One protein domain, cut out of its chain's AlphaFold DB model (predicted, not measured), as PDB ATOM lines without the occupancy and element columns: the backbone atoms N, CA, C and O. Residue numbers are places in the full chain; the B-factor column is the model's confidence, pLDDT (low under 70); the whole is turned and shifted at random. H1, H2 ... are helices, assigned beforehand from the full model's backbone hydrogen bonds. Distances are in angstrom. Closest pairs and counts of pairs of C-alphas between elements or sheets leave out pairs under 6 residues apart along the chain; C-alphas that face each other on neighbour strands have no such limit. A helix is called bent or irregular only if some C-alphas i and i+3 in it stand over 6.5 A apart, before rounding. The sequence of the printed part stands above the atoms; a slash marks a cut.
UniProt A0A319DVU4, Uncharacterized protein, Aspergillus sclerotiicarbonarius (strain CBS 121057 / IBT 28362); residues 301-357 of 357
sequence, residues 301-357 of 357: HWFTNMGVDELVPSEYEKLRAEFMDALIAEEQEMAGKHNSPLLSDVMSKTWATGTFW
ATOM      1  N   HIS A 301     -16.870  23.459  48.395       89.38
ATOM      2  CA  HIS A 301     -17.816  23.132  47.323       89.38
ATOM      3  C   HIS A 301     -19.185  23.794  47.553       89.38
ATOM      4  O   HIS A 301     -19.916  24.056  46.607       89.38
ATOM      5  N   TRP A 302     -19.510  24.122  48.803       91.75
ATOM      6  CA  TRP A 302     -20.809  24.645  49.227       91.75
ATOM      7  C   TRP A 302     -20.997  26.155  49.022       91.75
ATOM      8  O   TRP A 302     -22.020  26.693  49.435       91.75
ATOM      9  N   PHE A 303     -20.079  26.857  48.346       91.31
ATOM     10  CA  PHE A 303     -20.219  28.298  48.085       91.31
ATOM     11  C   PHE A 303     -21.527  28.680  47.385       91.31
ATOM     12  O   PHE A 303     -22.089  29.736  47.660       91.31
ATOM     13  N   THR A 304     -22.033  27.823  46.499       90.75
ATOM     14  CA  THR A 304     -23.287  28.064  45.773       90.75
ATOM     15  C   THR A 304     -24.514  27.475  46.475       90.75
ATOM     16  O   THR A 304     -25.603  27.547  45.914       90.75
ATOM     17  N   ASN A 305     -24.367  26.876  47.665       88.81
ATOM     18  CA  ASN A 305     -25.433  26.146  48.369       88.81
ATOM     19  C   ASN A 305     -26.077  25.024  47.515       88.81
ATOM     20  O   ASN A 305     -27.267  24.738  47.636       88.81
ATOM     21  N   MET A 306     -25.286  24.408  46.632       87.94
ATOM     22  CA  MET A 306     -25.698  23.301  45.761       87.94
ATOM     23  C   MET A 306     -24.964  22.020  46.163       87.94
ATOM     24  O   MET A 306     -23.835  22.086  46.661       87.94
ATOM     25  N   GLY A 307     -25.575  20.859  45.907       84.56
ATOM     26  CA  GLY A 307     -24.864  19.582  45.982       84.56
ATOM     27  C   GLY A 307     -23.696  19.530  44.990       84.56
ATOM     28  O   GLY A 307     -23.704  20.220  43.971       84.56
ATOM     29  N   VAL A 308     -22.684  18.699  45.263       84.19
ATOM     30  CA  VAL A 308     -21.506  18.548  44.379       84.19
ATOM     31  C   VAL A 308     -21.912  18.119  42.961       84.19
ATOM     32  O   VAL A 308     -21.310  18.553  41.982       84.19
ATOM     33  N   ASP A 309     -22.955  17.300  42.843       84.88
ATOM     34  CA  ASP A 309     -23.557  16.830  41.593       84.88
ATOM     35  C   ASP A 309     -24.459  17.868  40.902       84.88
ATOM     36  O   ASP A 309     -24.829  17.693  39.741       84.88
ATOM     37  N   GLU A 310     -24.769  18.967  41.586       90.44
ATOM     38  CA  GLU A 310     -25.628  20.052  41.109       90.44
ATOM     39  C   GLU A 310     -24.844  21.345  40.815       90.44
ATOM     40  O   GLU A 310     -25.433  22.367  40.452       90.44
ATOM     41  N   LEU A 311     -23.514  21.326  40.964       90.12
ATOM     42  CA  LEU A 311     -22.664  22.493  40.739       90.12
ATOM     43  C   LEU A 311     -22.725  22.969  39.285       90.12
ATOM     44  O   LEU A 311     -22.431  22.231  38.344       90.12
ATOM     45  N   VAL A 312     -23.017  24.258  39.111       93.44
ATOM     46  CA  VAL A 312     -22.921  24.947  37.821       93.44
ATOM     47  C   VAL A 312     -21.531  25.585  37.714       93.44
ATOM     48  O   VAL A 312     -21.261  26.560  38.422       93.44
ATOM     49  N   PRO A 313     -20.639  25.109  36.817       91.56
ATOM     50  CA  PRO A 313     -19.237  25.537  36.807       91.56
ATOM     51  C   PRO A 313     -19.040  27.050  36.676       91.56
ATOM     52  O   PRO A 313     -18.184  27.625  37.338       91.56
ATOM     53  N   SER A 314     -19.857  27.720  35.859       93.12
ATOM     54  CA  SER A 314     -19.749  29.169  35.642       93.12
ATOM     55  C   SER A 314     -20.196  30.018  36.833       93.12
ATOM     56  O   SER A 314     -19.821  31.186  36.916       93.12
ATOM     57  N   GLU A 315     -21.035  29.478  37.715       94.00
ATOM     58  CA  GLU A 315     -21.460  30.160  38.942       94.00
ATOM     59  C   GLU A 315     -20.449  29.915  40.058       94.00
ATOM     60  O   GLU A 315     -19.995  30.868  40.689       94.00
ATOM     61  N   TYR A 316     -20.022  28.659  40.212       94.12
ATOM     62  CA  TYR A 316     -19.009  28.263  41.185       94.12
ATOM     63  C   TYR A 316     -17.681  29.000  40.977       94.12
ATOM     64  O   TYR A 316     -17.101  29.506  41.934       94.12
ATOM     65  N   GLU A 317     -17.229  29.133  39.726       94.12
ATOM     66  CA  GLU A 317     -15.958  29.788  39.400       94.12
ATOM     67  C   GLU A 317     -15.881  31.235  39.905       94.12
ATOM     68  O   GLU A 317     -14.813  31.675  40.319       94.12
ATOM     69  N   LYS A 318     -17.002  31.969  39.924       95.00
ATOM     70  CA  LYS A 318     -17.023  33.360  40.407       95.00
ATOM     71  C   LYS A 318     -16.710  33.437  41.899       95.00
ATOM     72  O   LYS A 318     -15.836  34.198  42.296       95.00
ATOM     73  N   LEU A 319     -17.399  32.624  42.700       95.75
ATOM     74  CA  LEU A 319     -17.221  32.581  44.155       95.75
ATOM     75  C   LEU A 319     -15.868  31.971  44.529       95.75
ATOM     76  O   LEU A 319     -15.200  32.440  45.445       95.75
ATOM     77  N   ARG A 320     -15.423  30.957  43.778       95.12
ATOM     78  CA  ARG A 320     -14.088  30.376  43.929       95.12
ATOM     79  C   ARG A 320     -12.998  31.420  43.682       95.12
ATOM     80  O   ARG A 320     -12.045  31.467  44.447       95.12
ATOM     81  N   ALA A 321     -13.118  32.235  42.632       96.12
ATOM     82  CA  ALA A 321     -12.153  33.292  42.339       96.12
ATOM     83  C   ALA A 321     -12.100  34.341  43.463       96.12
ATOM     84  O   ALA A 321     -11.012  34.657  43.928       96.12
ATOM     85  N   GLU A 322     -13.257  34.784  43.963       96.88
ATOM     86  CA  GLU A 322     -13.343  35.703  45.108       96.88
ATOM     87  C   GLU A 322     -12.676  35.125  46.367       96.88
ATOM     88  O   GLU A 322     -11.889  35.802  47.026       96.88
ATOM     89  N   PHE A 323     -12.914  33.843  46.663       96.25
ATOM     90  CA  PHE A 323     -12.239  33.148  47.759       96.25
ATOM     91  C   PHE A 323     -10.718  33.102  47.572       96.25
ATOM     92  O   PHE A 323      -9.976  33.318  48.526       96.25
ATOM     93  N   MET A 324     -10.241  32.818  46.357       97.25
ATOM     94  CA  MET A 324      -8.804  32.783  46.077       97.25
ATOM     95  C   MET A 324      -8.159  34.161  46.232       97.25
ATOM     96  O   MET A 324      -7.064  34.240  46.781       97.25
ATOM     97  N   ASP A 325      -8.830  35.231  45.800       97.50
ATOM     98  CA  ASP A 325      -8.347  36.603  45.979       97.50
ATOM     99  C   ASP A 325      -8.223  36.954  47.471       97.50
ATOM    100  O   ASP A 325      -7.199  37.495  47.895       97.50
ATOM    101  N   ALA A 326      -9.222  36.580  48.281       96.00
ATOM    102  CA  ALA A 326      -9.176  36.742  49.733       96.00
ATOM    103  C   ALA A 326      -8.047  35.912  50.369       96.00
ATOM    104  O   ALA A 326      -7.258  36.446  51.141       96.00
ATOM    105  N   LEU A 327      -7.907  34.634  49.996       95.12
ATOM    106  CA  LEU A 327      -6.846  33.759  50.505       95.12
ATOM    107  C   LEU A 327      -5.449  34.320  50.206       95.12
ATOM    108  O   LEU A 327      -4.583  34.312  51.076       95.12
ATOM    109  N   ILE A 328      -5.232  34.826  48.990       95.25
ATOM    110  CA  ILE A 328      -3.961  35.441  48.593       95.25
ATOM    111  C   ILE A 328      -3.680  36.692  49.431       95.25
ATOM    112  O   ILE A 328      -2.541  36.889  49.856       95.25
ATOM    113  N   ALA A 329      -4.687  37.536  49.668       94.88
ATOM    114  CA  ALA A 329      -4.538  38.724  50.505       94.88
ATOM    115  C   ALA A 329      -4.169  38.348  51.951       94.88
ATOM    116  O   ALA A 329      -3.183  38.862  52.478       94.88
ATOM    117  N   GLU A 330      -4.873  37.383  52.547       91.75
ATOM    118  CA  GLU A 330      -4.594  36.878  53.897       91.75
ATOM    119  C   GLU A 330      -3.181  36.278  54.008       91.75
ATOM    120  O   GLU A 330      -2.430  36.584  54.936       91.75
ATOM    121  N   GLU A 331      -2.753  35.467  53.035       91.44
ATOM    122  CA  GLU A 331      -1.394  34.910  53.008       91.44
ATOM    123  C   GLU A 331      -0.306  35.992  52.892       91.44
ATOM    124  O   GLU A 331       0.782  35.836  53.456       91.44
ATOM    125  N   GLN A 332      -0.585  37.099  52.195       90.19
ATOM    126  CA  GLN A 332       0.329  38.240  52.090       90.19
ATOM    127  C   GLN A 332       0.408  39.047  53.389       90.19
ATOM    128  O   GLN A 332       1.499  39.481  53.764       90.19
ATOM    129  N   GLU A 333      -0.707  39.236  54.093       86.69
ATOM    130  CA  GLU A 333      -0.720  39.916  55.393       86.69
ATOM    131  C   GLU A 333      -0.023  39.085  56.475       86.69
ATOM    132  O   GLU A 333       0.734  39.616  57.293       86.69
ATOM    133  N   MET A 334      -0.175  37.760  56.414       80.94
ATOM    134  CA  MET A 334       0.521  36.811  57.282       80.94
ATOM    135  C   MET A 334       2.008  36.628  56.937       80.94
ATOM    136  O   MET A 334       2.686  35.851  57.617       80.94
ATOM    137  N   ALA A 335       2.546  37.313  55.914       61.31
ATOM    138  CA  ALA A 335       3.907  37.131  55.404       61.31
ATOM    139  C   ALA A 335       4.991  37.619  56.387       61.31
ATOM    140  O   ALA A 335       5.699  38.608  56.193       61.31
ATOM    141  N   GLY A 336       5.177  36.835  57.444       53.94
ATOM    142  CA  GLY A 336       6.254  36.895  58.407       53.94
ATOM    143  C   GLY A 336       6.804  35.492  58.650       53.94
ATOM    144  O   GLY A 336       6.515  34.897  59.678       53.94
ATOM    145  N   LYS A 337       7.689  35.031  57.748       54.22
ATOM    146  CA  LYS A 337       8.590  33.857  57.872       54.22
ATOM    147  C   LYS A 337       8.001  32.461  57.591       54.22
ATOM    148  O   LYS A 337       7.868  31.690  58.531       54.22
ATOM    149  N   HIS A 338       7.880  32.017  56.334       56.12
ATOM    150  CA  HIS A 338       7.851  30.565  56.062       56.12
ATOM    151  C   HIS A 338       8.563  30.164  54.756       56.12
ATOM    152  O   HIS A 338       8.417  30.810  53.729       56.12
ATOM    153  N   ASN A 339       9.332  29.066  54.824       62.69
ATOM    154  CA  ASN A 339       9.900  28.323  53.682       62.69
ATOM    155  C   ASN A 339       8.904  27.276  53.124       62.69
ATOM    156  O   ASN A 339       9.301  26.390  52.370       62.69
ATOM    157  N   SER A 340       7.643  27.316  53.560       74.12
ATOM    158  CA  SER A 340       6.591  26.392  53.128       74.12
ATOM    159  C   SER A 340       5.910  26.923  51.862       74.12
ATOM    160  O   SER A 340       5.818  28.141  51.711       74.12
ATOM    161  N   PRO A 341       5.431  26.048  50.958       87.62
ATOM    162  CA  PRO A 341       4.612  26.474  49.825       87.62
ATOM    163  C   PRO A 341       3.334  27.169  50.314       87.62
ATOM    164  O   PRO A 341       2.753  26.749  51.319       87.62
ATOM    165  N   LEU A 342       2.908  28.208  49.593       91.56
ATOM    166  CA  LEU A 342       1.635  28.885  49.830       91.56
ATOM    167  C   LEU A 342       0.475  27.970  49.429       91.56
ATOM    168  O   LEU A 342       0.549  27.257  48.421       91.56
ATOM    169  N   LEU A 343      -0.603  27.989  50.208       92.94
ATOM    170  CA  LEU A 343      -1.799  27.210  49.920       92.94
ATOM    171  C   LEU A 343      -2.470  27.714  48.641       92.94
ATOM    172  O   LEU A 343      -2.904  26.894  47.830       92.94
ATOM    173  N   SER A 344      -2.498  29.033  48.422       94.69
ATOM    174  CA  SER A 344      -3.077  29.622  47.208       94.69
ATOM    175  C   SER A 344      -2.377  29.159  45.924       94.69
ATOM    176  O   SER A 344      -3.052  28.850  44.936       94.69
ATOM    177  N   ASP A 345      -1.047  29.035  45.942       93.94
ATOM    178  CA  ASP A 345      -0.251  28.536  44.813       93.94
ATOM    179  C   ASP A 345      -0.579  27.070  44.510       93.94
ATOM    180  O   ASP A 345      -0.793  26.692  43.351       93.94
ATOM    181  N   VAL A 346      -0.649  26.237  45.555       93.94
ATOM    182  CA  VAL A 346      -0.985  24.814  45.422       93.94
ATOM    183  C   VAL A 346      -2.411  24.649  44.900       93.94
ATOM    184  O   VAL A 346      -2.600  23.946  43.909       93.94
ATOM    185  N   MET A 347      -3.394  25.333  45.494       94.31
ATOM    186  CA  MET A 347      -4.795  25.296  45.060       94.31
ATOM    187  C   MET A 347      -4.977  25.783  43.618       94.31
ATOM    188  O   MET A 347      -5.705  25.168  42.838       94.31
ATOM    189  N   SER A 348      -4.303  26.869  43.227       94.00
ATOM    190  CA  SER A 348      -4.365  27.385  41.853       94.00
ATOM    191  C   SER A 348      -3.796  26.383  40.855       94.00
ATOM    192  O   SER A 348      -4.366  26.168  39.783       94.00
ATOM    193  N   LYS A 349      -2.681  25.736  41.213       93.25
ATOM    194  CA  LYS A 349      -2.047  24.718  40.378       93.25
ATOM    195  C   LYS A 349      -2.934  23.488  40.226       93.25
ATOM    196  O   LYS A 349      -3.166  23.088  39.090       93.25
ATOM    197  N   THR A 350      -3.444  22.920  41.323       92.31
ATOM    198  CA  THR A 350      -4.301  21.720  41.281       92.31
ATOM    199  C   THR A 350      -5.607  21.976  40.535       92.31
ATOM    200  O   THR A 350      -6.067  21.100  39.799       92.31
ATOM    201  N   TRP A 351      -6.169  23.185  40.644       92.19
ATOM    202  CA  TRP A 351      -7.315  23.610  39.839       92.19
ATOM    203  C   TRP A 351      -6.977  23.662  38.345       92.19
ATOM    204  O   TRP A 351      -7.671  23.052  37.533       92.19
ATOM    205  N   ALA A 352      -5.874  24.320  37.971       92.25
ATOM    206  CA  ALA A 352      -5.455  24.463  36.575       92.25
ATOM    207  C   ALA A 352      -5.105  23.123  35.902       92.25
ATOM    208  O   ALA A 352      -5.320  22.959  34.700       92.25
ATOM    209  N   THR A 353      -4.565  22.164  36.657       91.06
ATOM    210  CA  THR A 353      -4.230  20.822  36.156       91.06
ATOM    211  C   THR A 353      -5.381  19.826  36.258       91.06
ATOM    212  O   THR A 353      -5.258  18.723  35.727       91.06
ATOM    213  N   GLY A 354      -6.487  20.183  36.922       89.31
ATOM    214  CA  GLY A 354      -7.598  19.267  37.193       89.31
ATOM    215  C   GLY A 354      -7.215  18.106  38.117       89.31
ATOM    216  O   GLY A 354      -7.797  17.031  38.017       89.31
ATOM    217  N   THR A 355      -6.210  18.300  38.978       86.62
ATOM    218  CA  THR A 355      -5.698  17.283  39.914       86.62
ATOM    219  C   THR A 355      -6.131  17.530  41.356       86.62
ATOM    220  O   THR A 355      -5.534  16.982  42.279       86.62
ATOM    221  N   PHE A 356      -7.132  18.381  41.570       79.38
ATOM    222  CA  PHE A 356      -7.743  18.542  42.886       79.38
ATOM    223  C   PHE A 356      -8.456  17.242  43.298       79.38
ATOM    224  O   PHE A 356      -9.005  16.538  42.448       79.38
ATOM    225  N   TRP A 357      -8.383  16.913  44.590       68.00
ATOM    226  CA  TRP A 357      -8.883  15.659  45.165       68.00
ATOM    227  C   TRP A 357     -10.356  15.734  45.597       68.00
ATOM    228  O   TRP A 357     -10.791  16.765  46.175       68.00
TER     229      TRP A 357
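AT A GLANCE: This is residues 301 to 357 of the 357 residues of an uncharacterized protein of Aspergillus sclerotiicarbonarius (strain CBS 121057 / IBT 28362) (UniProt A0A319DVU4). One long straight helix, H2, makes most of the length of this domain; the short helix H1 sits beside its first part, and past its far end a wide loop turns the backbone round so that H3 folds back beside H2 at a small angle. Residues 333 to 341, in and next to that loop, stick out at one end. The printed part has 57 residues with three named helices, H1, H2 and H3 in that order, and no named strand; its class is all helix. The whole is loose, with a radius of gyration of the C-alphas of 13.3 A, and elongated, spanning 41 by 21 by 15 A.

HOW THE PARTS SIT: Start at the first printed residue, with H1, residues 301 to 304, and go on to H2, residues 313 to 333. They touch, with residues 315 to 320 alone on the H2 side; look at the closest C-alphas, those of Thr 304 and Tyr 316, 6.3 A apart. Further along, H3, residues 343 to 353, and H2 only just touch, with 3 pairs of C-alphas within 8 A, and H2 does so with residues 324 to 328 alone. Their closest C-alphas are those of Ile 328 and Ser 344, 6.0 A apart. H2 and H3 run opposite ways at a shallow tilt of 30 degrees, and together they are a helical hairpin. H1 and H3 are apart. In H3 every O i to N i+4 pair is within hydrogen-bond range, in H2 15 of 17 are, and H1 is too short for such a pair.

IN THESE COORDINATES: Find C-alpha 301 at (-17.816, 23.132, 47.323), where H1 begins; it is irregular, with C-alphas 301 and 304 7.5 A apart, against about 5 A in a regular helix. H2 starts at C-alpha 313, at (-19.237, 25.537, 36.807), and from there runs 29.9 A to C-alpha 333. H3 runs 15.4 A from C-alpha 343 to C-alpha 353, which you will find at (-4.230, 20.822, 36.156).

THE WHOLE: The two C-alphas farthest apart are those of Glu 310 and Lys 337, at 40.5 A. The printed part has no cut and ends at Trp 357, the chain's last residue. Both links are short but not tight, with 8 residues between H1 and H2 and 9 between H2 and H3. Residues 349 to 354, of which 349 to 353 belong to H3, also stand free. In the B-factor column the mean pLDDT of the printed part is 88.0; look for values under 70 at residues 335 to 339 and at residue 357.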